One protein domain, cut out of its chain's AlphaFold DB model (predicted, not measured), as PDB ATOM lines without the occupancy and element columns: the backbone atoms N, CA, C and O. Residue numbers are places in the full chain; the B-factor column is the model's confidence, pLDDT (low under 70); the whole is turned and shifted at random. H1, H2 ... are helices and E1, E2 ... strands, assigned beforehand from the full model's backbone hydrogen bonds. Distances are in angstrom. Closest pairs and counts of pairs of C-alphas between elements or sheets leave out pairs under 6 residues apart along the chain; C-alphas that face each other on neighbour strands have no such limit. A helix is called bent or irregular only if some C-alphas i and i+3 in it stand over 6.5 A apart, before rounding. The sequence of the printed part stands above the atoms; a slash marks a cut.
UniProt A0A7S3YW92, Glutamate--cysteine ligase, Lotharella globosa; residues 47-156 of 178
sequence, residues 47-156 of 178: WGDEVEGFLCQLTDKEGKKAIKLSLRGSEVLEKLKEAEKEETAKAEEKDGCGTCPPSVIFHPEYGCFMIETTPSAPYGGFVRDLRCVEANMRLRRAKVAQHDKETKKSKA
ATOM      1  N   TRP A  47      42.443 -18.319  32.220       92.00
ATOM      2  CA  TRP A  47      42.244 -19.479  31.352       92.00
ATOM      3  C   TRP A  47      40.782 -19.615  30.927       92.00
ATOM      4  O   TRP A  47      39.892 -18.965  31.465       92.00
ATOM      5  N   GLY A  48      40.511 -20.459  29.939       92.56
ATOM      6  CA  GLY A  48      39.164 -20.695  29.431       92.56
ATOM      7  C   GLY A  48      39.086 -22.020  28.690       92.56
ATOM      8  O   GLY A  48      40.111 -22.617  28.366       92.56
ATOM      9  N   ASP A  49      37.865 -22.480  28.444       94.94
ATOM     10  CA  ASP A  49      37.585 -23.704  27.699       94.94
ATOM     11  C   ASP A  49      36.826 -23.398  26.397       94.94
ATOM     12  O   ASP A  49      35.948 -22.532  26.373       94.94
ATOM     13  N   GLU A  50      37.141 -24.134  25.329       95.94
ATOM     14  CA  GLU A  50      36.392 -24.132  24.065       95.94
ATOM     15  C   GLU A  50      35.691 -25.492  23.909       95.94
ATOM     16  O   GLU A  50      36.311 -26.547  24.062       95.94
ATOM     17  N   VAL A  51      34.374 -25.482  23.668       95.56
ATOM     18  CA  VAL A  51      33.569 -26.708  23.530       95.56
ATOM     19  C   VAL A  51      32.799 -26.692  22.222       95.56
ATOM     20  O   VAL A  51      31.913 -25.855  22.025       95.56
ATOM     21  N   GLU A  52      33.068 -27.688  21.385       95.75
ATOM     22  CA  GLU A  52      32.347 -27.954  20.145       95.75
ATOM     23  C   GLU A  52      31.175 -28.919  20.368       95.75
ATOM     24  O   GLU A  52      31.277 -29.942  21.053       95.75
ATOM     25  N   GLY A  53      30.031 -28.607  19.763       94.06
ATOM     26  CA  GLY A  53      28.820 -29.411  19.847       94.06
ATOM     27  C   GLY A  53      28.178 -29.645  18.488       94.06
ATOM     28  O   GLY A  53      28.147 -28.763  17.631       94.06
ATOM     29  N   PHE A  54      27.605 -30.836  18.305       95.25
ATOM     30  CA  PHE A  54      26.842 -31.180  17.107       95.25
ATOM     31  C   PHE A  54      25.346 -30.959  17.322       95.25
ATOM     32  O   PHE A  54      24.744 -31.444  18.284       95.25
ATOM     33  N   LEU A  55      24.719 -30.273  16.373       94.00
ATOM     34  CA  LEU A  55      23.276 -30.169  16.266       94.00
ATOM     35  C   LEU A  55      22.726 -31.439  15.626       94.00
ATOM     36  O   LEU A  55      22.946 -31.714  14.445       94.00
ATOM     37  N   CYS A  56      21.939 -32.180  16.395       91.88
ATOM     38  CA  CYS A  56      21.314 -33.416  15.945       91.88
ATOM     39  C   CYS A  56      19.789 -33.272  15.868       91.88
ATOM     40  O   CYS A  56      19.133 -32.650  16.706       91.88
ATOM     41  N   GLN A  57      19.201 -33.893  14.853       88.50
ATOM     42  CA  GLN A  57      17.772 -34.103  14.717       88.50
ATOM     43  C   GLN A  57      17.457 -35.574  14.975       88.50
ATOM     44  O   GLN A  57      17.856 -36.455  14.216       88.50
ATOM     45  N   LEU A  58      16.686 -35.814  16.029       87.88
ATOM     46  CA  LEU A  58      16.049 -37.098  16.273       87.88
ATOM     47  C   LEU A  58      14.812 -37.193  15.376       87.88
ATOM     48  O   LEU A  58      13.957 -36.305  15.399       87.88
ATOM     49  N   THR A  59      14.734 -38.242  14.563       82.06
ATOM     50  CA  THR A  59      13.558 -38.551  13.748       82.06
ATOM     51  C   THR A  59      13.010 -39.905  14.146       82.06
ATOM     52  O   THR A  59      13.756 -40.880  14.170       82.06
ATOM     53  N   ASP A  60      11.710 -39.955  14.398       80.31
ATOM     54  CA  ASP A  60      10.954 -41.191  14.534       80.31
ATOM     55  C   ASP A  60       9.929 -41.204  13.399       80.31
ATOM     56  O   ASP A  60       8.970 -40.428  13.395       80.31
ATOM     57  N   LYS A  61      10.227 -41.969  12.348       75.44
ATOM     58  CA  LYS A  61       9.317 -42.186  11.222       75.44
ATOM     59  C   LYS A  61       9.039 -43.674  11.150       75.44
ATOM     60  O   LYS A  61       9.983 -44.453  11.062       75.44
ATOM     61  N   GLU A  62       7.760 -44.044  11.173       73.75
ATOM     62  CA  GLU A  62       7.320 -45.434  10.972       73.75
ATOM     63  C   GLU A  62       7.989 -46.421  11.957       73.75
ATOM     64  O   GLU A  62       8.344 -47.538  11.593       73.75
ATOM     65  N   GLY A  63       8.227 -45.994  13.206       77.75
ATOM     66  CA  GLY A  63       8.860 -46.814  14.247       77.75
ATOM     67  C   GLY A  63      10.382 -46.962  14.121       77.75
ATOM     68  O   GLY A  63      11.001 -47.652  14.932       77.75
ATOM     69  N   LYS A  64      11.015 -46.313  13.132       77.12
ATOM     70  CA  LYS A  64      12.474 -46.285  12.974       77.12
ATOM     71  C   LYS A  64      13.041 -45.004  13.575       77.12
ATOM     72  O   LYS A  64      12.947 -43.921  12.988       77.12
ATOM     73  N   LYS A  65      13.694 -45.147  14.731       86.31
ATOM     74  CA  LYS A  65      14.483 -44.084  15.360       86.31
ATOM     75  C   LYS A  65      15.782 -43.890  14.584       86.31
ATOM     76  O   LYS A  65      16.589 -44.806  14.477       86.31
ATOM     77  N   ALA A  66      15.989 -42.687  14.060       88.06
ATOM     78  CA  ALA A  66      17.226 -42.297  13.395       88.06
ATOM     79  C   ALA A  66      17.721 -40.945  13.918       88.06
ATOM     80  O   ALA A  66      16.929 -40.059  14.250       88.06
ATOM     81  N   ILE A  67      19.043 -40.790  13.965       91.38
ATOM     82  CA  ILE A  67      19.721 -39.547  14.335       91.38
ATOM     83  C   ILE A  67      20.349 -38.973  13.069       91.38
ATOM     84  O   ILE A  67      21.080 -39.667  12.367       91.38
ATOM     85  N   LYS A  68      20.042 -37.715  12.756       91.75
ATOM     86  CA  LYS A  68      20.604 -36.993  11.608       91.75
ATOM     87  C   LYS A  68      21.290 -35.720  12.072       91.75
ATOM     88  O   LYS A  68      20.842 -35.104  13.034       91.75
ATOM     89  N   LEU A  69      22.323 -35.288  11.361       93.88
ATOM     90  CA  LEU A  69      22.927 -33.977  11.590       93.88
ATOM     91  C   LEU A  69      21.983 -32.875  11.103       93.88
ATOM     92  O   LEU A  69      21.376 -32.974  10.033       93.88
ATOM     93  N   SER A  70      21.832 -31.825  11.902       92.81
ATOM     94  CA  SER A  70      21.003 -30.676  11.567       92.81
ATOM     95  C   SER A  70      21.863 -29.585  10.949       92.81
ATOM     96  O   SER A  70      22.603 -28.907  11.647       92.81
ATOM     97  N   LEU A  71      21.704 -29.356   9.645       93.62
ATOM     98  CA  LEU A  71      22.443 -28.340   8.877       93.62
ATOM     99  C   LEU A  71      21.967 -26.895   9.154       93.62
ATOM    100  O   LEU A  71      21.975 -26.041   8.273       93.62
ATOM    101  N   ARG A  72      21.441 -26.641  10.356       90.69
ATOM    102  CA  ARG A  72      20.831 -25.371  10.772       90.69
ATOM    103  C   ARG A  72      21.749 -24.542  11.670       90.69
ATOM    104  O   ARG A  72      21.275 -23.586  12.273       90.69
ATOM    105  N   GLY A  73      23.031 -24.894  11.764       91.62
ATOM    106  CA  GLY A  73      24.014 -24.216  12.607       91.62
ATOM    107  C   GLY A  73      24.057 -22.716  12.360       91.62
ATOM    108  O   GLY A  73      23.890 -21.952  13.300       91.62
ATOM    109  N   SER A  74      24.141 -22.284  11.098       90.81
ATOM    110  CA  SER A  74      24.150 -20.856  10.742       90.81
ATOM    111  C   SER A  74      22.898 -20.106  11.212       90.81
ATOM    112  O   SER A  74      23.007 -19.065  11.845       90.81
ATOM    113  N   GLU A  75      21.703 -20.653  10.972       91.44
ATOM    114  CA  GLU A  75      20.431 -20.061  11.418       91.44
ATOM    115  C   GLU A  75      20.344 -19.953  12.948       91.44
ATOM    116  O   GLU A  75      19.836 -18.965  13.475       91.44
ATOM    117  N   VAL A  76      20.796 -20.986  13.660       92.19
ATOM    118  CA  VAL A  76      20.784 -21.008  15.127       92.19
ATOM    119  C   VAL A  76      21.799 -20.008  15.688       92.19
ATOM    120  O   VAL A  76      21.473 -19.294  16.631       92.19
ATOM    121  N   LEU A  77      22.984 -19.908  15.081       92.44
ATOM    122  CA  LEU A  77      24.037 -18.974  15.480       92.44
ATOM    123  C   LEU A  77      23.630 -17.509  15.328       92.44
ATOM    124  O   LEU A  77      23.897 -16.728  16.235       92.44
ATOM    125  N   GLU A  78      22.967 -17.128  14.234       91.06
ATOM    126  CA  GLU A  78      22.511 -15.740  14.057       91.06
ATOM    127  C   GLU A  78      21.548 -15.323  15.180       91.06
ATOM    128  O   GLU A  78      21.732 -14.277  15.795       91.06
ATOM    129  N   LYS A  79      20.598 -16.194  15.543       91.38
ATOM    130  CA  LYS A  79      19.670 -15.933  16.656       91.38
ATOM    131  C   LYS A  79      20.358 -15.872  18.013       91.38
ATOM    132  O   LYS A  79      19.982 -15.062  18.850       91.38
ATOM    133  N   LEU A  80      21.340 -16.745  18.241       91.25
ATOM    134  CA  LEU A  80      22.119 -16.742  19.479       91.25
ATOM    135  C   LEU A  80      22.906 -15.437  19.628       91.25
ATOM    136  O   LEU A  80      22.909 -14.862  20.710       91.25
ATOM    137  N   LYS A  81      23.501 -14.932  18.540       88.50
ATOM    138  CA  LYS A  81      24.210 -13.644  18.525       88.50
ATOM    139  C   LYS A  81      23.274 -12.454  18.735       88.50
ATOM    140  O   LYS A  81      23.661 -11.481  19.374       88.50
ATOM    141  N   GLU A  82      22.062 -12.497  18.187       88.00
ATOM    142  CA  GLU A  82      21.034 -11.478  18.444       88.00
ATOM    143  C   GLU A  82      20.625 -11.467  19.923       88.00
ATOM    144  O   GLU A  82      20.664 -10.415  20.558       88.00
ATOM    145  N   ALA A  83      20.335 -12.640  20.494       85.50
ATOM    146  CA  ALA A  83      19.989 -12.779  21.907       85.50
ATOM    147  C   ALA A  83      21.133 -12.338  22.838       85.50
ATOM    148  O   ALA A  83      20.890 -11.675  23.842       85.50
ATOM    149  N   GLU A  84      22.386 -12.652  22.489       82.44
ATOM    150  CA  GLU A  84      23.566 -12.198  23.230       82.44
ATOM    151  C   GLU A  84      23.665 -10.669  23.243       82.44
ATOM    152  O   GLU A  84      23.827 -10.085  24.309       82.44
ATOM    153  N   LYS A  85      23.488  -9.997  22.098       80.81
ATOM    154  CA  LYS A  85      23.503  -8.524  22.038       80.81
ATOM    155  C   LYS A  85      22.432  -7.895  22.929       80.81
ATOM    156  O   LYS A  85      22.701  -6.891  23.586       80.81
ATOM    157  N   GLU A  86      21.234  -8.476  22.959       77.88
ATOM    158  CA  GLU A  86      20.145  -8.010  23.822       77.88
ATOM    159  C   GLU A  86      20.423  -8.229  25.314       77.88
ATOM    160  O   GLU A  86      19.977  -7.431  26.140       77.88
ATOM    161  N   GLU A  87      21.122  -9.306  25.675       74.44
ATOM    162  CA  GLU A  87      21.538  -9.576  27.052       74.44
ATOM    163  C   GLU A  87      22.681  -8.656  27.489       74.44
ATOM    164  O   GLU A  87      22.609  -8.085  28.575       74.44
ATOM    165  N   THR A  88      23.692  -8.453  26.643       68.19
ATOM    166  CA  THR A  88      24.843  -7.586  26.937       68.19
ATOM    167  C   THR A  88      24.409  -6.135  27.136       68.19
ATOM    168  O   THR A  88      24.847  -5.500  28.089       68.19
ATOM    169  N   ALA A  89      23.451  -5.640  26.343       63.12
ATOM    170  CA  ALA A  89      22.857  -4.311  26.534       63.12
ATOM    171  C   ALA A  89      22.116  -4.141  27.879       63.12
ATOM    172  O   ALA A  89      21.825  -3.021  28.286       63.12
ATOM    173  N   LYS A  90      21.781  -5.241  28.566       60.78
ATOM    174  CA  LYS A  90      21.110  -5.247  29.878       60.78
ATOM    175  C   LYS A  90      22.062  -5.578  31.031       60.78
ATOM    176  O   LYS A  90      21.636  -5.542  32.183       60.78
ATOM    177  N   ALA A  91      23.305  -5.964  30.737       56.78
ATOM    178  CA  ALA A  91      24.221  -6.597  31.685       56.78
ATOM    179  C   ALA A  91      25.395  -5.712  32.134       56.78
ATOM    180  O   ALA A  91      26.229  -6.201  32.894       56.78
ATOM    181  N   GLU A  92      25.429  -4.425  31.761       50.09
ATOM    182  CA  GLU A  92      26.491  -3.462  32.132       50.09
ATOM    183  C   GLU A  92      26.719  -3.295  33.660       50.09
ATOM    184  O   GLU A  92      27.641  -2.601  34.070       50.09
ATOM    185  N   GLU A  93      25.956  -3.980  34.524       47.31
ATOM    186  CA  GLU A  93      26.054  -3.910  35.991       47.31
ATOM    187  C   GLU A  93      26.568  -5.180  36.717       47.31
ATOM    188  O   GLU A  93      26.651  -5.161  37.945       47.31
ATOM    189  N   LYS A  94      26.898  -6.305  36.050       48.41
ATOM    190  CA  LYS A  94      27.107  -7.598  36.768       48.41
ATOM    191  C   LYS A  94      28.466  -8.298  36.653       48.41
ATOM    192  O   LYS A  94      28.640  -9.343  37.282       48.41
ATOM    193  N   ASP A  95      29.453  -7.723  35.975       45.84
ATOM    194  CA  ASP A  95      30.729  -8.409  35.686       45.84
ATOM    195  C   ASP A  95      31.785  -8.395  36.821       45.84
ATOM    196  O   ASP A  95      32.948  -8.715  36.605       45.84
ATOM    197  N   GLY A  96      31.397  -8.082  38.064       46.69
ATOM    198  CA  GLY A  96      32.322  -8.013  39.213       46.69
ATOM    199  C   GLY A  96      32.248  -9.167  40.223       46.69
ATOM    200  O   GLY A  96      33.000  -9.182  41.193       46.69
ATOM    201  N   CYS A  97      31.321 -10.117  40.071       49.84
ATOM    202  CA  CYS A  97      30.936 -11.002  41.182       49.84
ATOM    203  C   CYS A  97      31.898 -12.190  41.426       49.84
ATOM    204  O   CYS A  97      31.804 -12.842  42.466       49.84
ATOM    205  N   GLY A  98      32.831 -12.499  40.512       52.12
ATOM    206  CA  GLY A  98      33.884 -13.526  40.693       52.12
ATOM    207  C   GLY A  98      33.400 -14.951  41.029       52.12
ATOM    208  O   GLY A  98      34.205 -15.837  41.293       52.12
ATOM    209  N   THR A  99      32.084 -15.164  41.070       54.41
ATOM    210  CA  THR A  99      31.405 -16.399  41.488       54.41
ATOM    211  C   THR A  99      30.214 -16.734  40.590       54.41
ATOM    212  O   THR A  99      29.740 -17.871  40.592       54.41
ATOM    213  N   CYS A 100      29.733 -15.781  39.784       61.25
ATOM    214  CA  CYS A 100      28.767 -16.049  38.729       61.25
ATOM    215  C   CYS A 100      29.484 -16.585  37.478       61.25
ATOM    216  O   CYS A 100      30.555 -16.085  37.132       61.25
ATOM    217  N   PRO A 101      28.915 -17.586  36.780       64.88
ATOM    218  CA  PRO A 101      29.461 -18.002  35.499       64.88
ATOM    219  C   PRO A 101      29.413 -16.814  34.523       64.88
ATOM    220  O   PRO A 101      28.388 -16.125  34.491       64.88
ATOM    221  N   PRO A 102      30.476 -16.581  33.728       74.19
ATOM    222  CA  PRO A 102      30.473 -15.525  32.720       74.19
ATOM    223  C   PRO A 102      29.350 -15.759  31.703       74.19
ATOM    224  O   PRO A 102      28.745 -16.838  31.650       74.19
ATOM    225  N   SER A 103      29.058 -14.759  30.871       85.56
ATOM    226  CA  SER A 103      28.174 -14.974  29.724       85.56
ATOM    227  C   SER A 103      28.822 -15.935  28.705       85.56
ATOM    228  O   SER A 103      29.876 -16.534  28.944       85.56
ATOM    229  N   VAL A 104      28.132 -16.197  27.598       90.19
ATOM    230  CA  VAL A 104      28.520 -17.226  26.624       90.19
ATOM    231  C   VAL A 104      28.712 -16.580  25.269       90.19
ATOM    232  O   VAL A 104      27.804 -15.887  24.821       90.19
ATOM    233  N   ILE A 105      29.818 -16.907  24.603       91.19
ATOM    234  CA  ILE A 105      30.058 -16.554  23.204       91.19
ATOM    235  C   ILE A 105      29.880 -17.802  22.333       91.19
ATOM    236  O   ILE A 105      30.300 -18.907  22.697       91.19
ATOM    237  N   PHE A 106      29.256 -17.614  21.169       92.75
ATOM    238  CA  PHE A 106      28.996 -18.663  20.184       92.75
ATOM    239  C   PHE A 106      29.764 -18.408  18.884       92.75
ATOM    240  O   PHE A 106      29.582 -17.373  18.233       92.75
ATOM    241  N   HIS A 107      30.550 -19.394  18.453       92.19
ATOM    242  CA  HIS A 107      31.352 -19.338  17.231       92.19
ATOM    243  C   HIS A 107      30.840 -20.352  16.197       92.19
ATOM    244  O   HIS A 107      30.375 -21.439  16.563       92.19
ATOM    245  N   PRO A 108      30.862 -20.013  14.895       92.56
ATOM    246  CA  PRO A 108      30.629 -21.002  13.853       92.56
ATOM    247  C   PRO A 108      31.841 -21.922  13.729       92.56
ATOM    248  O   PRO A 108      32.972 -21.470  13.853       92.56
ATOM    249  N   GLU A 109      31.581 -23.175  13.383       92.38
ATOM    250  CA  GLU A 109      32.606 -24.168  13.067       92.38
ATOM    251  C   GLU A 109      32.485 -24.658  11.618       92.38
ATOM    252  O   GLU A 109      31.517 -24.332  10.922       92.38
ATOM    253  N   TYR A 110      33.465 -25.437  11.151       91.62
ATOM    254  CA  TYR A 110      33.538 -25.902   9.762       91.62
ATOM    255  C   TYR A 110      32.239 -26.579   9.297       91.62
ATOM    256  O   TYR A 110      31.709 -26.290   8.220       91.62
ATOM    257  N   GLY A 111      31.690 -27.478  10.116       93.25
ATOM    258  CA  GLY A 111      30.416 -28.123   9.833       93.25
ATOM    259  C   GLY A 111      29.242 -27.170  10.056       93.25
ATOM    260  O   GLY A 111      29.059 -26.646  11.146       93.25
ATOM    261  N   CYS A 112      28.325 -27.050   9.092       92.00
ATOM    262  CA  CYS A 112      27.092 -26.262   9.269       92.00
ATOM    263  C   CYS A 112      26.085 -26.871  10.274       92.00
ATOM    264  O   CYS A 112      24.964 -26.380  10.419       92.00
ATOM    265  N   PHE A 113      26.470 -27.952  10.947       94.56
ATOM    266  CA  PHE A 113      25.790 -28.577  12.080       94.56
ATOM    267  C   PHE A 113      26.585 -28.438  13.386       94.56
ATOM    268  O   PHE A 113      26.129 -28.936  14.411       94.56
ATOM    269  N   MET A 114      27.760 -27.813  13.361       95.56
ATOM    270  CA  MET A 114      28.622 -27.598  14.518       95.56
ATOM    271  C   MET A 114      28.410 -26.196  15.083       95.56
ATOM    272  O   MET A 114      28.139 -25.244  14.349       95.56
ATOM    273  N   ILE A 115      28.520 -26.089  16.402       94.62
ATOM    274  CA  ILE A 115      28.587 -24.827  17.137       94.62
ATOM    275  C   ILE A 115      29.700 -24.977  18.162       94.62
ATOM    276  O   ILE A 115      29.670 -25.922  18.952       94.62
ATOM    277  N   GLU A 116      30.635 -24.036  18.176       95.19
ATOM    278  CA  GLU A 116      31.600 -23.902  19.261       95.19
ATOM    279  C   GLU A 116      31.103 -22.856  20.263       95.19
ATOM    280  O   GLU A 116      30.463 -21.862  19.907       95.19
ATOM    281  N   THR A 117      31.355 -23.111  21.542       94.50
ATOM    282  CA  THR A 117      30.945 -22.242  22.641       94.50
ATOM    283  C   THR A 117      32.075 -22.027  23.634       94.50
ATOM    284  O   THR A 117      32.756 -22.975  24.029       94.50
ATOM    285  N   THR A 118      32.213 -20.785  24.086       93.75
ATOM    286  CA  THR A 118      33.266 -20.329  25.006       93.75
ATOM    287  C   THR A 118      32.658 -19.460  26.109       93.75
ATOM    288  O   THR A 118      31.559 -18.918  25.924       93.75
ATOM    289  N   PRO A 119      33.310 -19.337  27.279       92.25
ATOM    290  CA  PRO A 119      32.940 -18.301  28.231       92.25
ATOM    291  C   PRO A 119      33.302 -16.927  27.641       92.25
ATOM    292  O   PRO A 119      34.292 -16.798  26.924       92.25
ATOM    293  N   SER A 120      32.504 -15.897  27.919       88.44
ATOM    294  CA  SER A 120      32.749 -14.550  27.380       88.44
ATOM    295  C   SER A 120      33.946 -13.836  27.999       88.44
ATOM    296  O   SER A 120      34.581 -13.011  27.345       88.44
ATOM    297  N   ALA A 121      34.259 -14.184  29.241       87.56
ATOM    298  CA  ALA A 121      35.435 -13.746  29.965       87.56
ATOM    299  C   ALA A 121      36.221 -14.977  30.438       87.56
ATOM    300  O   ALA A 121      35.610 -16.008  30.746       87.56
ATOM    301  N   PRO A 122      37.560 -14.896  30.506       90.50
ATOM    302  CA  PRO A 122      38.363 -15.978  31.051       90.50
ATOM    303  C   PRO A 122      38.052 -16.193  32.537       90.50
ATOM    304  O   PRO A 122      37.716 -15.260  33.267       90.50
ATOM    305  N   TYR A 123      38.203 -17.428  32.997       89.50
ATOM    306  CA  TYR A 123      38.206 -17.749  34.416       89.50
ATOM    307  C   TYR A 123      39.512 -17.287  35.067       89.50
ATOM    308  O   TYR A 123      40.562 -17.223  34.421       89.50
ATOM    309  N   GLY A 124      39.443 -17.018  36.371       89.25
ATOM    310  CA  GLY A 124      40.618 -16.766  37.200       89.25
ATOM    311  C   GLY A 124      41.384 -18.042  37.562       89.25
ATOM    312  O   GLY A 124      40.955 -19.167  37.286       89.25
ATOM    313  N   GLY A 125      42.535 -17.853  38.204       88.69
ATOM    314  CA  GLY A 125      43.454 -18.934  38.552       88.69
ATOM    315  C   GLY A 125      43.260 -19.561  39.925       88.69
ATOM    316  O   GLY A 125      44.074 -20.386  40.337       88.69
ATOM    317  N   PHE A 126      42.209 -19.195  40.658       89.38
ATOM    318  CA  PHE A 126      41.942 -19.768  41.969       89.38
ATOM    319  C   PHE A 126      41.075 -21.024  41.853       89.38
ATOM    320  O   PHE A 126      40.206 -21.145  40.995       89.38
ATOM    321  N   VAL A 127      41.212 -21.942  42.814       89.75
ATOM    322  CA  VAL A 127      40.407 -23.180  42.872       89.75
ATOM    323  C   VAL A 127      38.896 -22.897  42.900       89.75
ATOM    324  O   VAL A 127      38.109 -23.694  42.394       89.75
ATOM    325  N   ARG A 128      38.465 -21.753  43.452       88.38
ATOM    326  CA  ARG A 128      37.046 -21.354  43.451       88.38
ATOM    327  C   ARG A 128      36.492 -21.170  42.033       88.38
ATOM    328  O   ARG A 128      35.320 -21.470  41.822       88.38
ATOM    329  N   ASP A 129      37.327 -20.738  41.090       86.12
ATOM    330  CA  ASP A 129      36.921 -20.391  39.728       86.12
ATOM    331  C   ASP A 129      36.546 -21.658  38.932       86.12
ATOM    332  O   ASP A 129      35.651 -21.628  38.086       86.12
ATOM    333  N   LEU A 130      37.101 -22.823  39.305       89.31
ATOM    334  CA  LEU A 130      36.713 -24.134  38.759       89.31
ATOM    335  C   LEU A 130      35.225 -24.451  38.963       89.31
ATOM    336  O   LEU A 130      34.629 -25.179  38.169       89.31
ATOM    337  N   ARG A 131      34.593 -23.895  40.006       88.94
ATOM    338  CA  ARG A 131      33.170 -24.135  40.302       88.94
ATOM    339  C   ARG A 131      32.240 -23.486  39.275       88.94
ATOM    340  O   ARG A 131      31.089 -23.903  39.155       88.94
ATOM    341  N   CYS A 132      32.720 -22.487  38.537       88.44
ATOM    342  CA  CYS A 132      31.933 -21.775  37.535       88.44
ATOM    343  C   CYS A 132      31.905 -22.500  36.182       88.44
ATOM    344  O   CYS A 132      30.974 -22.284  35.407       88.44
ATOM    345  N   VAL A 133      32.871 -23.385  35.915       91.88
ATOM    346  CA  VAL A 133      33.069 -24.033  34.608       91.88
ATOM    347  C   VAL A 133      31.855 -24.866  34.208       91.88
ATOM    348  O   VAL A 133      31.252 -24.637  33.160       91.88
ATOM    349  N   GLU A 134      31.427 -25.800  35.062       93.62
ATOM    350  CA  GLU A 134      30.288 -26.666  34.747       93.62
ATOM    351  C   GLU A 134      28.984 -25.864  34.627       93.62
ATOM    352  O   GLU A 134      28.179 -26.096  33.720       93.62
ATOM    353  N   ALA A 135      28.773 -24.895  35.523       92.31
ATOM    354  CA  ALA A 135      27.605 -24.022  35.479       92.31
ATOM    355  C   ALA A 135      27.553 -23.233  34.160       92.31
ATOM    356  O   ALA A 135      26.497 -23.164  33.525       92.31
ATOM    357  N   ASN A 136      28.696 -22.711  33.713       93.50
ATOM    358  CA  ASN A 136      28.816 -22.029  32.437       93.50
ATOM    359  C   ASN A 136      28.553 -22.997  31.268       93.50
ATOM    360  O   ASN A 136      27.679 -22.721  30.451       93.50
ATOM    361  N   MET A 137      29.161 -24.188  31.229       94.81
ATOM    362  CA  MET A 137      28.888 -25.197  30.188       94.81
ATOM    363  C   MET A 137      27.406 -25.614  30.115       94.81
ATOM    364  O   MET A 137      26.847 -25.787  29.025       94.81
ATOM    365  N   ARG A 138      26.728 -25.756  31.264       94.75
ATOM    366  CA  ARG A 138      25.282 -26.032  31.321       94.75
ATOM    367  C   ARG A 138      24.470 -24.879  30.730       94.75
ATOM    368  O   ARG A 138      23.539 -25.139  29.965       94.75
ATOM    369  N   LEU A 139      24.844 -23.630  31.022       92.94
ATOM    370  CA  LEU A 139      24.231 -22.436  30.434       92.94
ATOM    371  C   LEU A 139      24.391 -22.419  28.907       92.94
ATOM    372  O   LEU A 139      23.396 -22.234  28.202       92.94
ATOM    373  N   ARG A 140      25.595 -22.700  28.385       94.12
ATOM    374  CA  ARG A 140      25.859 -22.804  26.934       94.12
ATOM    375  C   ARG A 140      24.888 -23.779  26.271       94.12
ATOM    376  O   ARG A 140      24.177 -23.429  25.328       94.12
ATOM    377  N   ARG A 141      24.796 -24.996  26.818       94.00
ATOM    378  CA  ARG A 141      23.908 -26.050  26.306       94.00
ATOM    379  C   ARG A 141      22.435 -25.643  26.366       94.00
ATOM    380  O   ARG A 141      21.695 -25.913  25.419       94.00
ATOM    381  N   ALA A 142      22.006 -25.012  27.459       92.94
ATOM    382  CA  ALA A 142      20.627 -24.567  27.634       92.94
ATOM    383  C   ALA A 142      20.229 -23.519  26.585       92.94
ATOM    384  O   ALA A 142      19.189 -23.677  25.941       92.94
ATOM    385  N   LYS A 143      21.090 -22.520  26.347       92.00
ATOM    386  CA  LYS A 143      20.871 -21.481  25.330       92.00
ATOM    387  C   LYS A 143      20.727 -22.078  23.928       92.00
ATOM    388  O   LYS A 143      19.723 -21.837  23.256       92.00
ATOM    389  N   VAL A 144      21.650 -22.951  23.509       92.81
ATOM    390  CA  VAL A 144      21.554 -23.628  22.197       92.81
ATOM    391  C   VAL A 144      20.251 -24.432  22.076       92.81
ATOM    392  O   VAL A 144      19.553 -24.357  21.061       92.81
ATOM    393  N   ALA A 145      19.883 -25.182  23.120       90.31
ATOM    394  CA  ALA A 145      18.682 -26.014  23.113       90.31
ATOM    395  C   ALA A 145      17.378 -25.200  23.034       90.31
ATOM    396  O   ALA A 145      16.412 -25.649  22.405       90.31
ATOM    397  N   GLN A 146      17.330 -24.021  23.661       88.31
ATOM    398  CA  GLN A 146      16.184 -23.114  23.590       88.31
ATOM    399  C   GLN A 146      15.977 -22.601  22.158       88.31
ATOM    400  O   GLN A 146      14.899 -22.788  21.580       88.31
ATOM    401  N   HIS A 147      17.028 -22.052  21.548       83.38
ATOM    402  CA  HIS A 147      16.930 -21.435  20.226       83.38
ATOM    403  C   HIS A 147      16.743 -22.456  19.088       83.38
ATOM    404  O   HIS A 147      16.078 -22.154  18.087       83.38
ATOM    405  N   ASP A 148      17.207 -23.705  19.234       77.88
ATOM    406  CA  ASP A 148      16.873 -24.760  18.266       77.88
ATOM    407  C   ASP A 148      15.373 -25.129  18.294       77.88
ATOM    408  O   ASP A 148      14.745 -25.279  17.236       77.88
ATOM    409  N   LYS A 149      14.756 -25.220  19.483       73.75
ATOM    410  CA  LYS A 149      13.322 -25.544  19.636       73.75
ATOM    411  C   LYS A 149      12.412 -24.454  19.072       73.75
ATOM    412  O   LYS A 149      11.446 -24.769  18.370       73.75
ATOM    413  N   GLU A 150      12.700 -23.188  19.354       62.50
ATOM    414  CA  GLU A 150      11.928 -22.044  18.843       62.50
ATOM    415  C   GLU A 150      11.928 -22.003  17.314       62.50
ATOM    416  O   GLU A 150      10.891 -21.817  16.673       62.50
ATOM    417  N   THR A 151      13.081 -22.292  16.720       59.06
ATOM    418  CA  THR A 151      13.255 -22.316  15.272       59.06
ATOM    419  C   THR A 151      12.510 -23.477  14.601       59.06
ATOM    420  O   THR A 151      11.964 -23.331  13.505       59.06
ATOM    421  N   LYS A 152      12.403 -24.633  15.268       64.31
ATOM    422  CA  LYS A 152      11.541 -25.736  14.804       64.31
ATOM    423  C   LYS A 152      10.060 -25.336  14.814       64.31
ATOM    424  O   LYS A 152       9.348 -25.615  13.846       64.31
ATOM    425  N   LYS A 153       9.595 -24.644  15.863       61.78
ATOM    426  CA  LYS A 153       8.199 -24.176  15.983       61.78
ATOM    427  C   LYS A 153       7.846 -23.116  14.934       61.78
ATOM    428  O   LYS A 153       6.772 -23.198  14.336       61.78
ATOM    429  N   SER A 154       8.727 -22.148  14.676       59.81
ATOM    430  CA  SER A 154       8.483 -21.107  13.666       59.81
ATOM    431  C   SER A 154       8.386 -21.688  12.248       59.81
ATOM    432  O   SER A 154       7.473 -21.327  11.503       59.81
ATOM    433  N   LYS A 155       9.237 -22.664  11.898       62.69
ATOM    434  CA  LYS A 155       9.169 -23.371  10.605       62.69
ATOM    435  C   LYS A 155       7.911 -24.224  10.454       62.69
ATOM    436  O   LYS A 155       7.306 -24.210   9.384       62.69
ATOM    437  N   ALA A 156       7.484 -24.927  11.505       63.25
ATOM    438  CA  ALA A 156       6.225 -25.675  11.485       63.25
ATOM    439  C   ALA A 156       5.023 -24.749  11.217       63.25
ATOM    440  O   ALA A 156       4.200 -25.038  10.349       63.25
TER     441      ALA A 156
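AT A GLANCE: This is residues 47 to 156 of the 178 residues of the protein "Glutamate--cysteine ligase" of Lotharella globosa (UniProt A0A7S3YW92). A small three-stranded sheet, E1 E5 E4, has two helices over one face and no named element over the other, in two layers, while a two-stranded hairpin, E2 and E3, continues from E1 as an arm whose tip, residues 60 to 65, sticks out. The long helix H2 runs slantwise over E5, and the shorter H1 covers E4 at a steep angle to H2. The printed part has 110 residues, with two named helices and five named strands in the order E1 E2 E3 H1 E4 E5 H2, and both sheets are antiparallel. The class is mixed, helices and strands; the whole is only just loose, close to compact, with a radius of gyration of the C-alphas of 16.0 A, and elongated, spanning 52 by 29 by 24 A.

HOW THE PARTS SIT: E1, residues 51 to 54, is an edge strand and the antiparallel neighbour of the inner strand E5, residues 114 to 119; N 53 and O 115 are within hydrogen-bond range at 2.8 A. E1 runs on into E2, residues 56 to 61, at 22 degrees. E2 and E3, residues 64 to 69, form a hairpin, with N 57 and O 68 at 2.7 A. H1, residues 73 to 88, is on the sheet at a height of 8.8 A, over the other edge strand E4, residues 104 to 108; the closest C-alphas, of Leu 77 and Phe 106, are 6.8 A apart. On the local plane H1 runs along E4, only just, at 28 degrees. E4 and E5 form a hairpin, with N 107 and O 116 at 2.9 A. H2, residues 127 to 156, is on the same face as H1 at a height of 9.3 A, over E5 and slantwise to it at 36 degrees on the local plane; the C-alphas of Thr 117 and Arg 140, their closest, are 6.7 A apart. Residues 76 to 80 of H1 touch residues 143 to 151 of H2, closest at the C-alphas of Val 76 and Asp 148, 6.3 A, with a steep tilt of 60 degrees, opposite ways. O i to N i+4 pairs within hydrogen-bond range number 11 of 12 in H1 and 21 of 26 in H2.

IN THESE COORDINATES: E1 begins at C-alpha 51, (33.569, -26.708, 23.530). E2 is 15.6 A long, E3 16.2 A and E5 17.1 A. H1 measures 22.0 A from C-alpha 73 at (24.014, -24.216, 12.607). H2 measures 46.5 A and ends at C-alpha 156, (6.225, -25.675, 11.485); it is irregular, only just, with C-alphas 131 and 134 6.8 A apart.

THE WHOLE: The C-alphas of Glu 62 and Gly 96, the two farthest apart, are 53.1 A from each other. The printed part has no cut. The link from H1 to E4, residues 89 to 103, is long. The mean pLDDT of the printed part is 83.3, and residues 88 to 101 and 150 to 156 are under 70.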